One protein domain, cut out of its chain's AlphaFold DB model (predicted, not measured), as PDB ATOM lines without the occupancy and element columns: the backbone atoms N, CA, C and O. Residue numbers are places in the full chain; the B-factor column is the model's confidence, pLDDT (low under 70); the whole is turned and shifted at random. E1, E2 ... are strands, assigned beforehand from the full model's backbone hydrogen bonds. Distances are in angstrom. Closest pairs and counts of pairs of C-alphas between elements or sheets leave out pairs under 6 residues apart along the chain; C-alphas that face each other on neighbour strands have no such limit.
ATOM      1  N   PRO A 470      42.192 122.675 101.566       62.72
ATOM      2  CA  PRO A 470      42.764 122.981 102.879       62.72
ATOM      3  C   PRO A 470      42.834 121.804 103.872       62.72
ATOM      4  O   PRO A 470      43.583 121.891 104.847       62.72
ATOM      5  N   ALA A 471      42.053 120.731 103.665       58.03
ATOM      6  CA  ALA A 471      41.784 119.710 104.692       58.03
ATOM      7  C   ALA A 471      42.437 118.330 104.450       58.03
ATOM      8  O   ALA A 471      42.536 117.523 105.375       58.03
ATOM      9  N   MET A 472      42.901 118.045 103.230       56.25
ATOM     10  CA  MET A 472      43.441 116.739 102.827       56.25
ATOM     11  C   MET A 472      44.743 116.964 102.053       56.25
ATOM     12  O   MET A 472      44.716 117.473 100.938       56.25
ATOM     13  N   GLY A 473      45.889 116.634 102.653       73.75
ATOM     14  CA  GLY A 473      47.192 116.834 102.018       73.75
ATOM     15  C   GLY A 473      48.375 116.721 102.976       73.75
ATOM     16  O   GLY A 473      48.213 116.509 104.181       73.75
ATOM     17  N   SER A 474      49.571 116.864 102.412       85.38
ATOM     18  CA  SER A 474      50.856 116.784 103.117       85.38
ATOM     19  C   SER A 474      51.176 118.018 103.973       85.38
ATOM     20  O   SER A 474      52.050 117.954 104.836       85.38
ATOM     21  N   ILE A 475      50.450 119.118 103.750       91.75
ATOM     22  CA  ILE A 475      50.403 120.329 104.574       91.75
ATOM     23  C   ILE A 475      48.925 120.587 104.881       91.75
ATOM     24  O   ILE A 475      48.096 120.563 103.971       91.75
ATOM     25  N   LYS A 476      48.585 120.828 106.147       90.12
ATOM     26  CA  LYS A 476      47.199 121.017 106.593       90.12
ATOM     27  C   LYS A 476      47.058 122.287 107.419       90.12
ATOM     28  O   LYS A 476      47.950 122.620 108.196       90.12
ATOM     29  N   ALA A 477      45.920 122.962 107.279       89.19
ATOM     30  CA  ALA A 477      45.563 124.118 108.097       89.19
ATOM     31  C   ALA A 477      44.816 123.675 109.363       89.19
ATOM     32  O   ALA A 477      43.833 122.942 109.262       89.19
ATOM     33  N   SER A 478      45.246 124.121 110.549       84.94
ATOM     34  CA  SER A 478      44.512 123.843 111.800       84.94
ATOM     35  C   SER A 478      43.377 124.837 112.050       84.94
ATOM     36  O   SER A 478      42.396 124.507 112.709       84.94
ATOM     37  N   ASN A 479      43.476 126.048 111.497       88.50
ATOM     38  CA  ASN A 479      42.524 127.131 111.722       88.50
ATOM     39  C   ASN A 479      42.162 127.859 110.416       88.50
ATOM     40  O   ASN A 479      42.326 129.070 110.287       88.50
ATOM     41  N   ILE A 480      41.619 127.117 109.444       87.12
ATOM     42  CA  ILE A 480      41.248 127.643 108.115       87.12
ATOM     43  C   ILE A 480      40.327 128.875 108.164       87.12
ATOM     44  O   ILE A 480      40.367 129.708 107.272       87.12
ATOM     45  N   SER A 481      39.561 129.053 109.243       86.94
ATOM     46  CA  SER A 481      38.719 130.233 109.468       86.94
ATOM     47  C   SER A 481      39.490 131.550 109.638       86.94
ATOM     48  O   SER A 481      38.856 132.609 109.685       86.94
ATOM     49  N   GLN A 482      40.824 131.517 109.755       89.38
ATOM     50  CA  GLN A 482      41.675 132.713 109.832       89.38
ATOM     51  C   GLN A 482      41.997 133.340 108.479       89.38
ATOM     52  O   GLN A 482      42.466 134.479 108.441       89.38
ATOM     53  N   ILE A 483      41.705 132.634 107.392       88.06
ATOM     54  CA  ILE A 483      41.740 133.175 106.039       88.06
ATOM     55  C   ILE A 483      40.325 133.187 105.453       88.06
ATOM     56  O   ILE A 483      39.453 132.440 105.903       88.06
ATOM     57  N   ASP A 484      40.076 134.058 104.483       87.06
ATOM     58  CA  ASP A 484      38.859 133.988 103.672       87.06
ATOM     59  C   ASP A 484      39.008 132.999 102.497       87.06
ATOM     60  O   ASP A 484      40.046 132.361 102.312       87.06
ATOM     61  N   GLU A 485      37.961 132.871 101.680       81.94
ATOM     62  CA  GLU A 485      37.938 131.997 100.498       81.94
ATOM     63  C   GLU A 485      38.997 132.346  99.436       81.94
ATOM     64  O   GLU A 485      39.361 131.501  98.616       81.94
ATOM     65  N   LYS A 486      39.519 133.578  99.457       83.00
ATOM     66  CA  LYS A 486      40.573 134.058  98.556       83.00
ATOM     67  C   LYS A 486      41.972 133.824  99.131       83.00
ATOM     68  O   LYS A 486      42.956 133.938  98.403       83.00
ATOM     69  N   GLY A 487      42.059 133.440 100.405       86.38
ATOM     70  CA  GLY A 487      43.306 133.254 101.136       86.38
ATOM     71  C   GLY A 487      43.792 134.514 101.852       86.38
ATOM     72  O   GLY A 487      44.952 134.564 102.258       86.38
ATOM     73  N   ILE A 488      42.948 135.539 102.007       89.50
ATOM     74  CA  ILE A 488      43.297 136.771 102.720       89.50
ATOM     75  C   ILE A 488      43.304 136.500 104.218       89.50
ATOM     76  O   ILE A 488      42.292 136.113 104.804       89.50
ATOM     77  N   LEU A 489      44.452 136.741 104.844       88.62
ATOM     78  CA  LEU A 489      44.628 136.631 106.283       88.62
ATOM     79  C   LEU A 489      43.889 137.754 107.019       88.62
ATOM     80  O   LEU A 489      44.091 138.936 106.733       88.62
ATOM     81  N   LYS A 490      43.076 137.386 108.013       83.31
ATOM     82  CA  LYS A 490      42.390 138.344 108.890       83.31
ATOM     83  C   LYS A 490      43.387 139.145 109.730       83.31
ATOM     84  O   LYS A 490      44.391 138.612 110.207       83.31
ATOM     85  N   GLU A 491      43.091 140.425 109.949       79.25
ATOM     86  CA  GLU A 491      43.952 141.314 110.734       79.25
ATOM     87  C   GLU A 491      44.248 140.749 112.127       79.25
ATOM     88  O   GLU A 491      43.350 140.275 112.821       79.25
ATOM     89  N   LYS A 492      45.516 140.845 112.553       79.31
ATOM     90  CA  LYS A 492      46.006 140.400 113.873       79.31
ATOM     91  C   LYS A 492      45.819 138.904 114.166       79.31
ATOM     92  O   LYS A 492      46.069 138.483 115.295       79.31
ATOM     93  N   MET A 493      45.428 138.104 113.176       85.62
ATOM     94  CA  MET A 493      45.278 136.663 113.329       85.62
ATOM     95  C   MET A 493      46.539 135.917 112.892       85.62
ATOM     96  O   MET A 493      47.306 136.361 112.036       85.62
ATOM     97  N   GLU A 494      46.741 134.754 113.504       88.44
ATOM     98  CA  GLU A 494      47.804 133.814 113.168       88.44
ATOM     99  C   GLU A 494      47.193 132.634 112.404       88.44
ATOM    100  O   GLU A 494      46.329 131.931 112.930       88.44
ATOM    101  N   PHE A 495      47.649 132.399 111.178       91.19
ATOM    102  CA  PHE A 495      47.309 131.213 110.403       91.19
ATOM    103  C   PHE A 495      48.287 130.085 110.722       91.19
ATOM    104  O   PHE A 495      49.501 130.284 110.715       91.19
ATOM    105  N   ARG A 496      47.763 128.906 111.044       92.00
ATOM    106  CA  ARG A 496      48.534 127.793 111.595       92.00
ATOM    107  C   ARG A 496      48.460 126.579 110.694       92.00
ATOM    108  O   ARG A 496      47.387 126.157 110.255       92.00
ATOM    109  N   LEU A 497      49.629 126.000 110.474       91.31
ATOM    110  CA  LEU A 497      49.835 124.862 109.603       91.31
ATOM    111  C   LEU A 497      50.586 123.763 110.355       91.31
ATOM    112  O   LEU A 497      51.415 124.024 111.232       91.31
ATOM    113  N   TYR A 498      50.302 122.527 109.973       91.06
ATOM    114  CA  TYR A 498      51.076 121.357 110.360       91.06
ATOM    115  C   TYR A 498      51.434 120.537 109.129       91.06
ATOM    116  O   TYR A 498      50.698 120.541 108.135       91.06
ATOM    117  N   VAL A 499      52.588 119.872 109.172       92.75
ATOM    118  CA  VAL A 499      53.211 119.284 107.979       92.75
ATOM    119  C   VAL A 499      53.351 117.765 108.148       92.75
ATOM    120  O   VAL A 499      54.457 117.250 108.287       92.75
ATOM    121  N   PRO A 500      52.243 116.995 108.153       90.81
ATOM    122  CA  PRO A 500      52.302 115.548 108.374       90.81
ATOM    123  C   PRO A 500      53.040 114.800 107.257       90.81
ATOM    124  O   PRO A 500      53.509 113.689 107.476       90.81
ATOM    125  N   GLY A 501      53.166 115.395 106.064       87.81
ATOM    126  CA  GLY A 501      53.947 114.810 104.975       87.81
ATOM    127  C   GLY A 501      55.461 114.994 105.112       87.81
ATOM    128  O   GLY A 501      56.194 114.532 104.243       87.81
ATOM    129  N   MET A 502      55.939 115.692 106.148       91.25
ATOM    130  CA  MET A 502      57.363 115.906 106.395       91.25
ATOM    131  C   MET A 502      57.629 115.975 107.899       91.25
ATOM    132  O   MET A 502      57.554 117.039 108.504       91.25
ATOM    133  N   ILE A 503      57.959 114.828 108.493       91.31
ATOM    134  CA  ILE A 503      58.371 114.730 109.898       91.31
ATOM    135  C   ILE A 503      59.900 114.756 109.964       91.31
ATOM    136  O   ILE A 503      60.580 114.033 109.234       91.31
ATOM    137  N   CYS A 504      60.441 115.590 110.845       89.75
ATOM    138  CA  CYS A 504      61.870 115.800 111.023       89.75
ATOM    139  C   CYS A 504      62.291 115.317 112.416       89.75
ATOM    140  O   CYS A 504      62.113 116.018 113.413       89.75
ATOM    141  N   GLU A 505      62.881 114.122 112.500       85.62
ATOM    142  CA  GLU A 505      63.385 113.582 113.775       85.62
ATOM    143  C   GLU A 505      64.508 114.450 114.367       85.62
ATOM    144  O   GLU A 505      64.584 114.661 115.584       85.62
ATOM    145  N   LYS A 506      65.344 114.998 113.478       86.56
ATOM    146  CA  LYS A 506      66.451 115.916 113.762       86.56
ATOM    147  C   LYS A 506      66.206 117.262 113.067       86.56
ATOM    148  O   LYS A 506      65.471 117.286 112.079       86.56
ATOM    149  N   PRO A 507      66.816 118.362 113.545       86.62
ATOM    150  CA  PRO A 507      66.809 119.629 112.821       86.62
ATOM    151  C   PRO A 507      67.329 119.451 111.387       86.62
ATOM    152  O   PRO A 507      68.373 118.834 111.173       86.62
ATOM    153  N   VAL A 508      66.607 119.992 110.406       88.81
ATOM    154  CA  VAL A 508      66.973 119.947 108.983       88.81
ATOM    155  C   VAL A 508      66.869 121.329 108.346       88.81
ATOM    156  O   VAL A 508      66.045 122.155 108.732       88.81
ATOM    157  N   ASN A 509      67.701 121.591 107.339       90.75
ATOM    158  CA  ASN A 509      67.547 122.769 106.494       90.75
ATOM    159  C   ASN A 509      66.585 122.430 105.355       90.75
ATOM    160  O   ASN A 509      66.867 121.537 104.557       90.75
ATOM    161  N   LEU A 510      65.468 123.144 105.280       93.38
ATOM    162  CA  LEU A 510      64.453 122.980 104.239       93.38
ATOM    163  C   LEU A 510      64.114 124.336 103.614       93.38
ATOM    164  O   LEU A 510      64.662 125.355 104.028       93.38
ATOM    165  N   TRP A 511      63.255 124.359 102.600       95.00
ATOM    166  CA  TRP A 511      62.831 125.599 101.948       95.00
ATOM    167  C   TRP A 511      61.314 125.719 101.891       95.00
ATOM    168  O   TRP A 511      60.614 124.722 101.694       95.00
ATOM    169  N   ILE A 512      60.832 126.955 102.030       95.75
ATOM    170  CA  ILE A 512      59.432 127.331 101.869       95.75
ATOM    171  C   ILE A 512      59.261 128.327 100.726       95.75
ATOM    172  O   ILE A 512      59.909 129.370 100.669       95.75
ATOM    173  N   GLY A 513      58.353 127.987  99.819       94.44
ATOM    174  CA  GLY A 513      57.787 128.867  98.814       94.44
ATOM    175  C   GLY A 513      56.461 129.420  99.312       94.44
ATOM    176  O   GLY A 513      55.597 128.633  99.688       94.44
ATOM    177  N   VAL A 514      56.270 130.736  99.302       93.88
ATOM    178  CA  VAL A 514      54.970 131.353  99.608       93.88
ATOM    179  C   VAL A 514      54.572 132.272  98.470       93.88
ATOM    180  O   VAL A 514      55.248 133.273  98.231       93.88
ATOM    181  N   ARG A 515      53.482 131.938  97.774       92.31
ATOM    182  CA  ARG A 515      52.910 132.779  96.719       92.31
ATOM    183  C   ARG A 515      51.864 133.718  97.305       92.31
ATOM    184  O   ARG A 515      50.923 133.256  97.955       92.31
ATOM    185  N   THR A 516      52.015 135.013  97.048       90.50
ATOM    186  CA  THR A 516      51.115 136.077  97.504       90.50
ATOM    187  C   THR A 516      50.761 137.030  96.364       90.50
ATOM    188  O   THR A 516      51.527 137.193  95.418       90.50
ATOM    189  N   SER A 517      49.598 137.670  96.453       83.25
ATOM    190  CA  SER A 517      49.076 138.656  95.479       83.25
ATOM    191  C   SER A 517      48.936 140.071  96.058       83.25
ATOM    192  O   SER A 517      48.542 141.005  95.363       83.25
ATOM    193  N   SER A 518      49.241 140.245  97.345       69.94
ATOM    194  CA  SER A 518      49.139 141.509  98.081       69.94
ATOM    195  C   SER A 518      50.509 142.119  98.384       69.94
ATOM    196  O   SER A 518      51.490 141.395  98.550       69.94
ATOM    197  N   VAL A 519      50.551 143.441  98.587       67.12
ATOM    198  CA  VAL A 519      51.760 144.199  98.987       67.12
ATOM    199  C   VAL A 519      52.200 143.904 100.434       67.12
ATOM    200  O   VAL A 519      53.350 144.156 100.790       67.12
ATOM    201  N   GLY A 520      51.311 143.346 101.265       78.94
ATOM    202  CA  GLY A 520      51.605 143.026 102.660       78.94
ATOM    203  C   GLY A 520      52.726 141.994 102.832       78.94
ATOM    204  O   GLY A 520      52.872 141.060 102.043       78.94
ATOM    205  N   ASN A 521      53.512 142.158 103.896       87.06
ATOM    206  CA  ASN A 521      54.581 141.233 104.260       87.06
ATOM    207  C   ASN A 521      54.056 140.154 105.208       87.06
ATOM    208  O   ASN A 521      53.316 140.455 106.137       87.06
ATOM    209  N   LEU A 522      54.492 138.910 105.032       91.06
ATOM    210  CA  LEU A 522      54.190 137.812 105.944       91.06
ATOM    211  C   LEU A 522      55.377 137.566 106.866       91.06
ATOM    212  O   LEU A 522      56.517 137.448 106.413       91.06
ATOM    213  N   LYS A 523      55.086 137.447 108.159       92.44
ATOM    214  CA  LYS A 523      55.985 136.873 109.153       92.44
ATOM    215  C   LYS A 523      55.667 135.389 109.269       92.44
ATOM    216  O   LYS A 523      54.538 135.029 109.596       92.44
ATOM    217  N   ILE A 524      56.649 134.539 109.003       93.75
ATOM    218  CA  ILE A 524      56.505 133.084 109.017       93.75
ATOM    219  C   ILE A 524      57.370 132.550 110.143       93.75
ATOM    220  O   ILE A 524      58.593 132.656 110.103       93.75
ATOM    221  N   THR A 525      56.727 131.979 111.149       92.62
ATOM    222  CA  THR A 525      57.395 131.346 112.280       92.62
ATOM    223  C   THR A 525      57.335 129.836 112.122       92.62
ATOM    224  O   THR A 525      56.344 129.307 111.626       92.62
ATOM    225  N   TYR A 526      58.374 129.125 112.538       91.75
ATOM    226  CA  TYR A 526      58.415 127.673 112.430       91.75
ATOM    227  C   TYR A 526      59.121 127.016 113.603       91.75
ATOM    228  O   TYR A 526      59.935 127.635 114.298       91.75
ATOM    229  N   ARG A 527      58.786 125.743 113.818       87.00
ATOM    230  CA  ARG A 527      59.393 124.916 114.858       87.00
ATOM    231  C   ARG A 527      60.846 124.591 114.506       87.00
ATOM    232  O   ARG A 527      61.111 124.041 113.437       87.00
ATOM    233  N   SER A 528      61.757 124.901 115.424       81.00
ATOM    234  CA  SER A 528      63.192 124.603 115.351       81.00
ATOM    235  C   SER A 528      63.635 123.720 116.535       81.00
ATOM    236  O   SER A 528      62.803 123.228 117.302       81.00
ATOM    237  N   GLU A 529      64.942 123.468 116.650       67.88
ATOM    238  CA  GLU A 529      65.603 122.806 117.784       67.88
ATOM    239  C   GLU A 529      65.151 123.371 119.157       67.88
ATOM    240  O   GLU A 529      64.680 124.502 119.259       67.88
ATOM    241  N   MET A 530      65.199 122.556 120.220       56.56
ATOM    242  CA  MET A 530      64.772 122.989 121.563       56.56
ATOM    243  C   MET A 530      65.753 124.014 122.147       56.56
ATOM    244  O   MET A 530      66.961 123.862 121.984       56.56
ATOM    245  N   GLU A 531      65.248 125.014 122.879       49.44
ATOM    246  CA  GLU A 531      66.098 125.926 123.653       49.44
ATOM    247  C   GLU A 531      66.906 125.147 124.706       49.44
ATOM    248  O   GLU A 531      66.348 124.397 125.503       49.44
ATOM    249  N   ASN A 532      68.218 125.393 124.779       43.69
ATOM    250  CA  ASN A 532      69.097 124.816 125.806       43.69
ATOM    251  C   ASN A 532      68.915 125.444 127.212       43.69
ATOM    252  O   ASN A 532      69.580 125.015 128.151       43.69
ATOM    253  N   TYR A 533      68.044 126.454 127.385       37.81
ATOM    254  CA  TYR A 533      68.035 127.313 128.584       37.81
ATOM    255  C   TYR A 533      66.700 127.413 129.349       37.81
ATOM    256  O   TYR A 533      66.631 128.149 130.336       37.81
ATOM    257  N   ARG A 534      65.644 126.670 128.979       36.69
ATOM    258  CA  ARG A 534      64.389 126.614 129.763       36.69
ATOM    259  C   ARG A 534      63.823 125.200 129.887       36.69
ATOM    260  O   ARG A 534      63.698 124.467 128.917       36.69
ATOM    261  N   VAL A 535      63.432 124.847 131.111       34.34
ATOM    262  CA  VAL A 535      62.901 123.525 131.501       34.34
ATOM    263  C   VAL A 535      61.431 123.337 131.070       34.34
ATOM    264  O   VAL A 535      60.865 122.262 131.233       34.34
ATOM    265  N   ASP A 536      60.788 124.354 130.484       38.81
ATOM    266  CA  ASP A 536      59.354 124.346 130.185       38.81
ATOM    267  C   ASP A 536      59.005 124.100 128.707       38.81
ATOM    268  O   ASP A 536      58.183 124.803 128.143       38.81
ATOM    269  N   SER A 537      59.520 123.041 128.074       36.81
ATOM    270  CA  SER A 537      58.946 122.409 126.853       36.81
ATOM    271  C   SER A 537      58.615 123.304 125.632       36.81
ATOM    272  O   SER A 537      57.904 122.870 124.720       36.81
ATOM    273  N   ARG A 538      59.115 124.542 125.565       52.25
ATOM    274  CA  ARG A 538      58.859 125.469 124.458       52.25
ATOM    275  C   ARG A 538      60.001 125.377 123.441       52.25
ATOM    276  O   ARG A 538      61.148 125.666 123.749       52.25
ATOM    277  N   TRP A 539      59.679 124.916 122.235       56.19
ATOM    278  CA  TRP A 539      60.594 124.873 121.087       56.19
ATOM    279  C   TRP A 539      61.086 126.278 120.722       56.19
ATOM    280  O   TRP A 539      60.310 127.233 120.838       56.19
ATOM    281  N   GLU A 540      62.314 126.404 120.206       63.12
ATOM    282  CA  GLU A 540      62.773 127.673 119.645       63.12
ATOM    283  C   GLU A 540      61.937 128.001 118.398       63.12
ATOM    284  O   GLU A 540      61.806 127.201 117.464       63.12
ATOM    285  N   LYS A 541      61.328 129.188 118.392       72.44
ATOM    286  CA  LYS A 541      60.589 129.708 117.243       72.44
ATOM    287  C   LYS A 541      61.552 130.493 116.363       72.44
ATOM    288  O   LYS A 541      61.952 131.598 116.724       72.44
ATOM    289  N   ARG A 542      61.877 129.954 115.190       86.44
ATOM    290  CA  ARG A 542      62.622 130.698 114.164       86.44
ATOM    291  C   ARG A 542      61.666 131.403 113.221       86.44
ATOM    292  O   ARG A 542      60.514 131.002 113.084       86.44
ATOM    293  N   CYS A 543      62.143 132.472 112.594       88.88
ATOM    294  CA  CYS A 543      61.313 133.359 111.794       88.88
ATOM    295  C   CYS A 543      61.973 133.691 110.455       88.88
ATOM    296  O   CYS A 543      63.170 133.963 110.404       88.88
ATOM    297  N   VAL A 544      61.172 133.731 109.392       89.25
ATOM    298  CA  VAL A 544      61.514 134.344 108.102       89.25
ATOM    299  C   VAL A 544      60.413 135.322 107.695       89.25
ATOM    300  O   VAL A 544      59.256 135.171 108.089       89.25
ATOM    301  N   GLU A 545      60.769 136.357 106.937       88.81
ATOM    302  CA  GLU A 545      59.844 137.425 106.539       88.81
ATOM    303  C   GLU A 545      59.898 137.647 105.030       88.81
ATOM    304  O   GLU A 545      60.978 137.862 104.482       88.81
ATOM    305  N   THR A 546      58.749 137.682 104.354       86.69
ATOM    306  CA  THR A 546      58.721 137.878 102.892       86.69
ATOM    307  C   THR A 546      59.342 139.215 102.474       86.69
ATOM    308  O   THR A 546      60.113 139.269 101.522       86.69
ATOM    309  N   GLY A 547      59.121 140.285 103.243       77.81
ATOM    310  CA  GLY A 547      59.663 141.625 102.962       77.81
ATOM    311  C   GLY A 547      61.186 141.764 103.041       77.81
ATOM    312  O   GLY A 547      61.712 142.824 102.712       77.81
ATOM    313  N   ARG A 548      61.899 140.722 103.484       76.31
ATOM    314  CA  ARG A 548      63.368 140.701 103.601       76.31
ATOM    315  C   ARG A 548      64.023 139.637 102.720       76.31
ATOM    316  O   ARG A 548      65.202 139.346 102.899       76.31
ATOM    317  N   ASN A 549      63.266 139.028 101.812       79.19
ATOM    318  CA  ASN A 549      63.721 137.904 101.005       79.19
ATOM    319  C   ASN A 549      63.484 138.138  99.512       79.19
ATOM    320  O   ASN A 549      62.647 138.951  99.112       79.19
ATOM    321  N   ALA A 550      64.225 137.386  98.700       77.19
ATOM    322  CA  ALA A 550      64.058 137.372  97.258       77.19
ATOM    323  C   ALA A 550      62.697 136.784  96.869       77.19
ATOM    324  O   ALA A 550      62.138 135.921  97.556       77.19
ATOM    325  N   PHE A 551      62.176 137.247  95.735       82.38
ATOM    326  CA  PHE A 551      60.934 136.752  95.161       82.38
ATOM    327  C   PHE A 551      61.040 136.601  93.646       82.38
ATOM    328  O   PHE A 551      61.850 137.256  92.992       82.38
ATOM    329  N   ILE A 552      60.184 135.742  93.102       81.00
ATOM    330  CA  ILE A 552      59.951 135.591  91.666       81.00
ATOM    331  C   ILE A 552      58.604 136.243  91.353       81.00
ATOM    332  O   ILE A 552      57.611 135.992  92.043       81.00
ATOM    333  N   GLU A 553      58.558 137.077  90.319       80.94
ATOM    334  CA  GLU A 553      57.305 137.633  89.801       80.94
ATOM    335  C   GLU A 553      56.603 136.597  88.919       80.94
ATOM    336  O   GLU A 553      57.213 136.000  88.033       80.94
ATOM    337  N   THR A 554      55.319 136.356  89.178       75.81
ATOM    338  CA  THR A 554      54.532 135.303  88.502       75.81
ATOM    339  C   THR A 554      53.318 135.850  87.739       75.81
ATOM    340  O   THR A 554      52.667 135.111  87.004       75.81
ATOM    341  N   GLY A 555      53.063 137.160  87.841       70.69
ATOM    342  CA  GLY A 555      52.003 137.919  87.166       70.69
ATOM    343  C   GLY A 555      52.120 139.416  87.490       70.69
ATOM    344  O   GLY A 555      53.058 139.807  88.179       70.69
ATOM    345  N   GLU A 556      51.174 140.254  87.040       67.50
ATOM    346  CA  GLU A 556      51.233 141.725  87.226       67.50
ATOM    347  C   GLU A 556      51.273 142.175  88.704       67.50
ATOM    348  O   GLU A 556      51.715 143.286  88.995       67.50
ATOM    349  N   SER A 557      50.862 141.319  89.648       77.25
ATOM    350  CA  SER A 557      50.875 141.613  91.090       77.25
ATOM    351  C   SER A 557      51.214 140.420  91.997       77.25
ATOM    352  O   SER A 557      51.184 140.556  93.220       77.25
ATOM    353  N   GLU A 558      51.553 139.253  91.434       86.19
ATOM    354  CA  GLU A 558      51.831 138.039  92.212       86.19
ATOM    355  C   GLU A 558      53.328 137.786  92.385       86.19
ATOM    356  O   GLU A 558      54.098 137.761  91.420       86.19
ATOM    357  N   ARG A 559      53.726 137.507  93.626       86.56
ATOM    358  CA  ARG A 559      55.101 137.195  94.013       86.56
ATOM    359  C   ARG A 559      55.157 135.835  94.677       86.56
ATOM    360  O   ARG A 559      54.292 135.506  95.482       86.56
ATOM    361  N   ILE A 560      56.200 135.065  94.392       89.50
ATOM    362  CA  ILE A 560      56.533 133.868  95.161       89.50
ATOM    363  C   ILE A 560      57.875 134.057  95.858       89.50
ATOM    364  O   ILE A 560      58.902 134.271  95.218       89.50
ATOM    365  N   TYR A 561      57.848 134.004  97.184       89.81
ATOM    366  CA  TYR A 561      59.023 134.119  98.039       89.81
ATOM    367  C   TYR A 561      59.588 132.731  98.286       89.81
ATOM    368  O   TYR A 561      58.861 131.873  98.782       89.81
ATOM    369  N   TRP A 562      60.858 132.514  97.958       91.00
ATOM    370  CA  TRP A 562      61.558 131.250  98.182       91.00
ATOM    371  C   TRP A 562      62.585 131.454  99.289       91.00
ATOM    372  O   TRP A 562      63.529 132.218  99.114       91.00
ATOM    373  N   MET A 563      62.358 130.847 100.452       91.38
ATOM    374  CA  MET A 563      63.085 131.171 101.683       91.38
ATOM    375  C   MET A 563      63.583 129.909 102.392       91.38
ATOM    376  O   MET A 563      62.828 128.939 102.504       91.38
ATOM    377  N   PRO A 564      64.815 129.903 102.925       92.12
ATOM    378  CA  PRO A 564      65.313 128.774 103.689       92.12
ATOM    379  C   PRO A 564      64.750 128.786 105.109       92.12
ATOM    380  O   PRO A 564      64.710 129.806 105.793       92.12
ATOM    381  N   MET A 565      64.379 127.608 105.586       92.25
ATOM    382  CA  MET A 565      64.015 127.342 106.971       92.25
ATOM    383  C   MET A 565      65.156 126.544 107.597       92.25
ATOM    384  O   MET A 565      65.326 125.348 107.344       92.25
ATOM    385  N   ARG A 566      65.998 127.245 108.358       89.00
ATOM    386  CA  ARG A 566      67.234 126.709 108.932       89.00
ATOM    387  C   ARG A 566      66.923 125.953 110.218       89.00
ATOM    388  O   ARG A 566      66.305 126.525 111.113       89.00
ATOM    389  N   GLY A 567      67.384 124.709 110.342       87.56
ATOM    390  CA  GLY A 567      67.188 123.894 111.551       87.56
ATOM    391  C   GLY A 567      65.723 123.574 111.880       87.56
ATOM    392  O   GLY A 567      65.382 123.382 113.043       87.56
ATOM    393  N   ALA A 568      64.850 123.523 110.875       90.25
ATOM    394  CA  ALA A 568      63.445 123.188 111.060       90.25
ATOM    395  C   ALA A 568      63.277 121.769 111.630       90.25
ATOM    396  O   ALA A 568      63.992 120.839 111.251       90.25
ATOM    397  N   ARG A 569      62.309 121.600 112.534       90.06
ATOM    398  CA  ARG A 569      62.018 120.329 113.208       90.06
ATOM    399  C   ARG A 569      60.513 120.067 113.242       90.06
ATOM    400  O   ARG A 569      59.870 120.186 114.283       90.06
ATOM    401  N   PHE A 570      59.939 119.761 112.081       91.06
ATOM    402  CA  PHE A 570      58.508 119.494 111.958       91.06
ATOM    403  C   PHE A 570      58.115 118.178 112.615       91.06
ATOM    404  O   PHE A 570      58.808 117.168 112.520       91.06
ATOM    405  N   SER A 571      56.977 118.204 113.291       88.12
ATOM    406  CA  SER A 571      56.454 117.087 114.071       88.12
ATOM    407  C   SER A 571      55.211 116.455 113.450       88.12
ATOM    408  O   SER A 571      54.782 115.395 113.898       88.12
ATOM    409  N   GLY A 572      54.623 117.109 112.445       86.62
ATOM    410  CA  GLY A 572      53.329 116.741 111.884       86.62
ATOM    411  C   GLY A 572      52.142 117.196 112.738       86.62
ATOM    412  O   GLY A 572      51.017 116.794 112.451       86.62
ATOM    413  N   TRP A 573      52.368 118.027 113.763       83.81
ATOM    414  CA  TRP A 573      51.344 118.543 114.679       83.81
ATOM    415  C   TRP A 573      51.177 120.058 114.557       83.81
ATOM    416  O   TRP A 573      52.022 120.750 113.988       83.81
ATOM    417  N   GLU A 574      50.074 120.580 115.103       77.44
ATOM    418  CA  GLU A 574      49.744 122.007 115.043       77.44
ATOM    419  C   GLU A 574      50.924 122.902 115.462       77.44
ATOM    420  O   GLU A 574      51.586 122.679 116.482       77.44
ATOM    421  N   GLY A 575      51.173 123.941 114.658       77.06
ATOM    422  CA  GLY A 575      52.207 124.934 114.928       77.06
ATOM    423  C   GLY A 575      53.603 124.538 114.452       77.06
ATOM    424  O   GLY A 575      54.575 125.132 114.918       77.06
ATOM    425  N   ASP A 576      53.729 123.564 113.543       89.69
ATOM    426  CA  ASP A 576      54.979 123.370 112.792       89.69
ATOM    427  C   ASP A 576      55.342 124.650 112.019       89.69
ATOM    428  O   ASP A 576      56.512 125.042 111.994       89.69
ATOM    429  N   ILE A 577      54.334 125.326 111.448       93.44
ATOM    430  CA  ILE A 577      54.456 126.635 110.798       93.44
ATOM    431  C   ILE A 577      53.299 127.531 111.248       93.44
ATOM    432  O   ILE A 577      52.141 127.110 111.283       93.44
ATOM    433  N   THR A 578      53.600 128.788 111.559       93.06
ATOM    434  CA  THR A 578      52.599 129.837 111.742       93.06
ATOM    435  C   THR A 578      52.912 131.041 110.865       93.06
ATOM    436  O   THR A 578      54.069 131.340 110.578       93.06
ATOM    437  N   MET A 579      51.873 131.715 110.387       93.38
ATOM    438  CA  MET A 579      51.979 132.858 109.489       93.38
ATOM    439  C   MET A 579      51.109 133.990 110.020       93.38
ATOM    440  O   MET A 579      49.944 133.781 110.353       93.38
ATOM    441  N   SER A 580      51.661 135.195 110.085       91.81
ATOM    442  CA  SER A 580      50.925 136.396 110.474       91.81
ATOM    443  C   SER A 580      51.264 137.554 109.543       91.81
ATOM    444  O   SER A 580      52.387 137.640 109.042       91.81
ATOM    445  N   ALA A 581      50.327 138.481 109.349       88.06
ATOM    446  CA  ALA A 581      50.622 139.732 108.662       88.06
ATOM    447  C   ALA A 581      51.696 140.505 109.447       88.06
ATOM    448  O   ALA A 581      51.638 140.615 110.673       88.06
ATOM    449  N   ASN A 582      52.700 141.011 108.740       80.81
ATOM    450  CA  ASN A 582      53.764 141.848 109.268       80.81
ATOM    451  C   ASN A 582      53.447 143.307 108.913       80.81
ATOM    452  O   ASN A 582      53.844 143.812 107.861       80.81
ATOM    453  N   GLY A 583      52.658 143.948 109.774       80.19
ATOM    454  CA  GLY A 583      52.089 145.280 109.559       80.19
ATOM    455  C   GLY A 583      50.573 145.250 109.342       80.19
ATOM    456  O   GLY A 583      49.926 144.223 109.527       80.19
ATOM    457  N   ASN A 584      50.008 146.395 108.951       76.44
ATOM    458  CA  ASN A 584      48.554 146.581 108.818       76.44
ATOM    459  C   ASN A 584      48.020 146.280 107.407       76.44
ATOM    460  O   ASN A 584      46.860 146.555 107.122       76.44
ATOM    461  N   GLN A 585      48.857 145.782 106.495       81.06
ATOM    462  CA  GLN A 585      48.420 145.473 105.135       81.06
ATOM    463  C   GLN A 585      47.876 144.040 105.057       81.06
ATOM    464  O   GLN A 585      48.521 143.124 105.579       81.06
ATOM    465  N   PRO A 586      46.729 143.824 104.384       82.00
ATOM    466  CA  PRO A 586      46.200 142.485 104.179       82.00
ATOM    467  C   PRO A 586      47.205 141.643 103.392       82.00
ATOM    468  O   PRO A 586      47.858 142.134 102.467       82.00
ATOM    469  N   CYS A 587      47.327 140.377 103.785       87.62
ATOM    470  CA  CYS A 587      48.213 139.411 103.148       87.62
ATOM    471  C   CYS A 587      47.379 138.285 102.537       87.62
ATOM    472  O   CYS A 587      46.734 137.540 103.271       87.62
ATOM    473  N   GLU A 588      47.387 138.162 101.213       91.44
ATOM    474  CA  GLU A 588      46.692 137.088 100.498       91.44
ATOM    475  C   GLU A 588      47.657 135.939 100.204       91.44
ATOM    476  O   GLU A 588      48.652 136.123  99.503       91.44
ATOM    477  N   ILE A 589      47.370 134.753 100.745       92.31
ATOM    478  CA  ILE A 589      48.174 133.541 100.574       92.31
ATOM    479  C   ILE A 589      47.527 132.679  99.490       92.31
ATOM    480  O   ILE A 589      46.457 132.107  99.690       92.31
ATOM    481  N   LYS A 590      48.196 132.548  98.343       91.56
ATOM    482  CA  LYS A 590      47.716 131.746  97.207       91.56
ATOM    483  C   LYS A 590      48.204 130.309  97.249       91.56
ATOM    484  O   LYS A 590      47.498 129.397  96.823       91.56
ATOM    485  N   GLU A 591      49.433 130.115  97.708       92.19
ATOM    486  CA  GLU A 591      50.077 128.813  97.715       92.19
ATOM    487  C   GLU A 591      51.236 128.767  98.705       92.19
ATOM    488  O   GLU A 591      51.963 129.749  98.872       92.19
ATOM    489  N   ILE A 592      51.430 127.598  99.310       94.31
ATOM    490  CA  ILE A 592      52.617 127.261 100.090       94.31
ATOM    491  C   ILE A 592      53.252 126.012  99.484       94.31
ATOM    492  O   ILE A 592      52.555 125.040  99.199       94.31
ATOM    493  N   ILE A 593      54.569 126.045  99.305       95.06
ATOM    494  CA  ILE A 593      55.390 124.959  98.769       95.06
ATOM    495  C   ILE A 593      56.471 124.636  99.795       95.06
ATOM    496  O   ILE A 593      57.124 125.548 100.289       95.06
ATOM    497  N   LEU A 594      56.699 123.362 100.095       96.62
ATOM    498  CA  LEU A 594      57.825 122.917 100.915       96.62
ATOM    499  C   LEU A 594      58.708 121.947 100.136       96.62
ATOM    500  O   LEU A 594      58.218 121.032  99.466       96.62
ATOM    501  N   TRP A 595      60.017 122.131 100.278       96.50
ATOM    502  CA  TRP A 595      61.035 121.264  99.695       96.50
ATOM    503  C   TRP A 595      62.086 120.868 100.727       96.50
ATOM    504  O   TRP A 595      62.491 121.677 101.563       96.50
TER     505      TRP A 595
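AT A GLANCE: This is residues 470 to 595 of the 661 residues of an uncharacterized protein of Lentisphaerae bacterium GWF2_49_21 (UniProt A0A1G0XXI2). Two antiparallel sheets of four strands lie face to face as a sandwich, E1 E7 E3 E4 against E5 E6 E2 E8, and the chain passes from one to the other at five links. Before E1, residues 470 to 493 hold no named element, and residues 476 to 477 pair with E1. The printed part has 126 residues with eight named strands, E1 to E8 in order, and no named helix; the class is all strand, though under half of the residues, 57, are in named elements. It is compact, with a radius of gyration of the C-alphas of 14.3 A, and elongated, spanning 46 by 29 by 28 A.

IN THESE COORDINATES: E1, residues 494 to 498, begins at C-alpha 494 (47.804, 133.814, 113.168). E2 is residues 508 to 516, 25.4 A; E3 is 521 to 530, 27.1 A; E4 is 539 to 545, 19.2 A. E5 is residues 551 to 553; E6 is 559 to 568, 23.6 A; E7 is 577 to 582. E8, residues 589 to 595, ends at C-alpha 595 (61.035, 121.264, 99.695).

HOW THE PARTS SIT: In the first sheet, N 495 of E1 is 2.8 A from O 579 of E7, N 523 of E3 2.8 A from O 580 of E7, and N 524 of E3 2.8 A from O 544 of E4, each within hydrogen-bond range. In the second, N 552 of E5 is 2.9 A from O 560 of E6, N 512 of E2 2.9 A from O 563 of E6, and N 513 of E2 2.8 A from O 593 of E8, each within hydrogen-bond range. E3 and E4 form a hairpin, as do E5 and E6. The strands of one sheet stand at 27 degrees to those of the other. Between the sheets, the closest C-alphas of E3 and E6, Ser 528 and Ala 568, are 4.5 A apart; E1 and E8 are apart.

THE WHOLE: The C-alphas farthest apart, Val 535 and Glu 556, are 49.3 A apart. The printed part has no cut, and no link is long. Mean pLDDT of the printed part is 82.4; residues 470 to 472, 518 to 519, 529 to 540 and 556 are under 70.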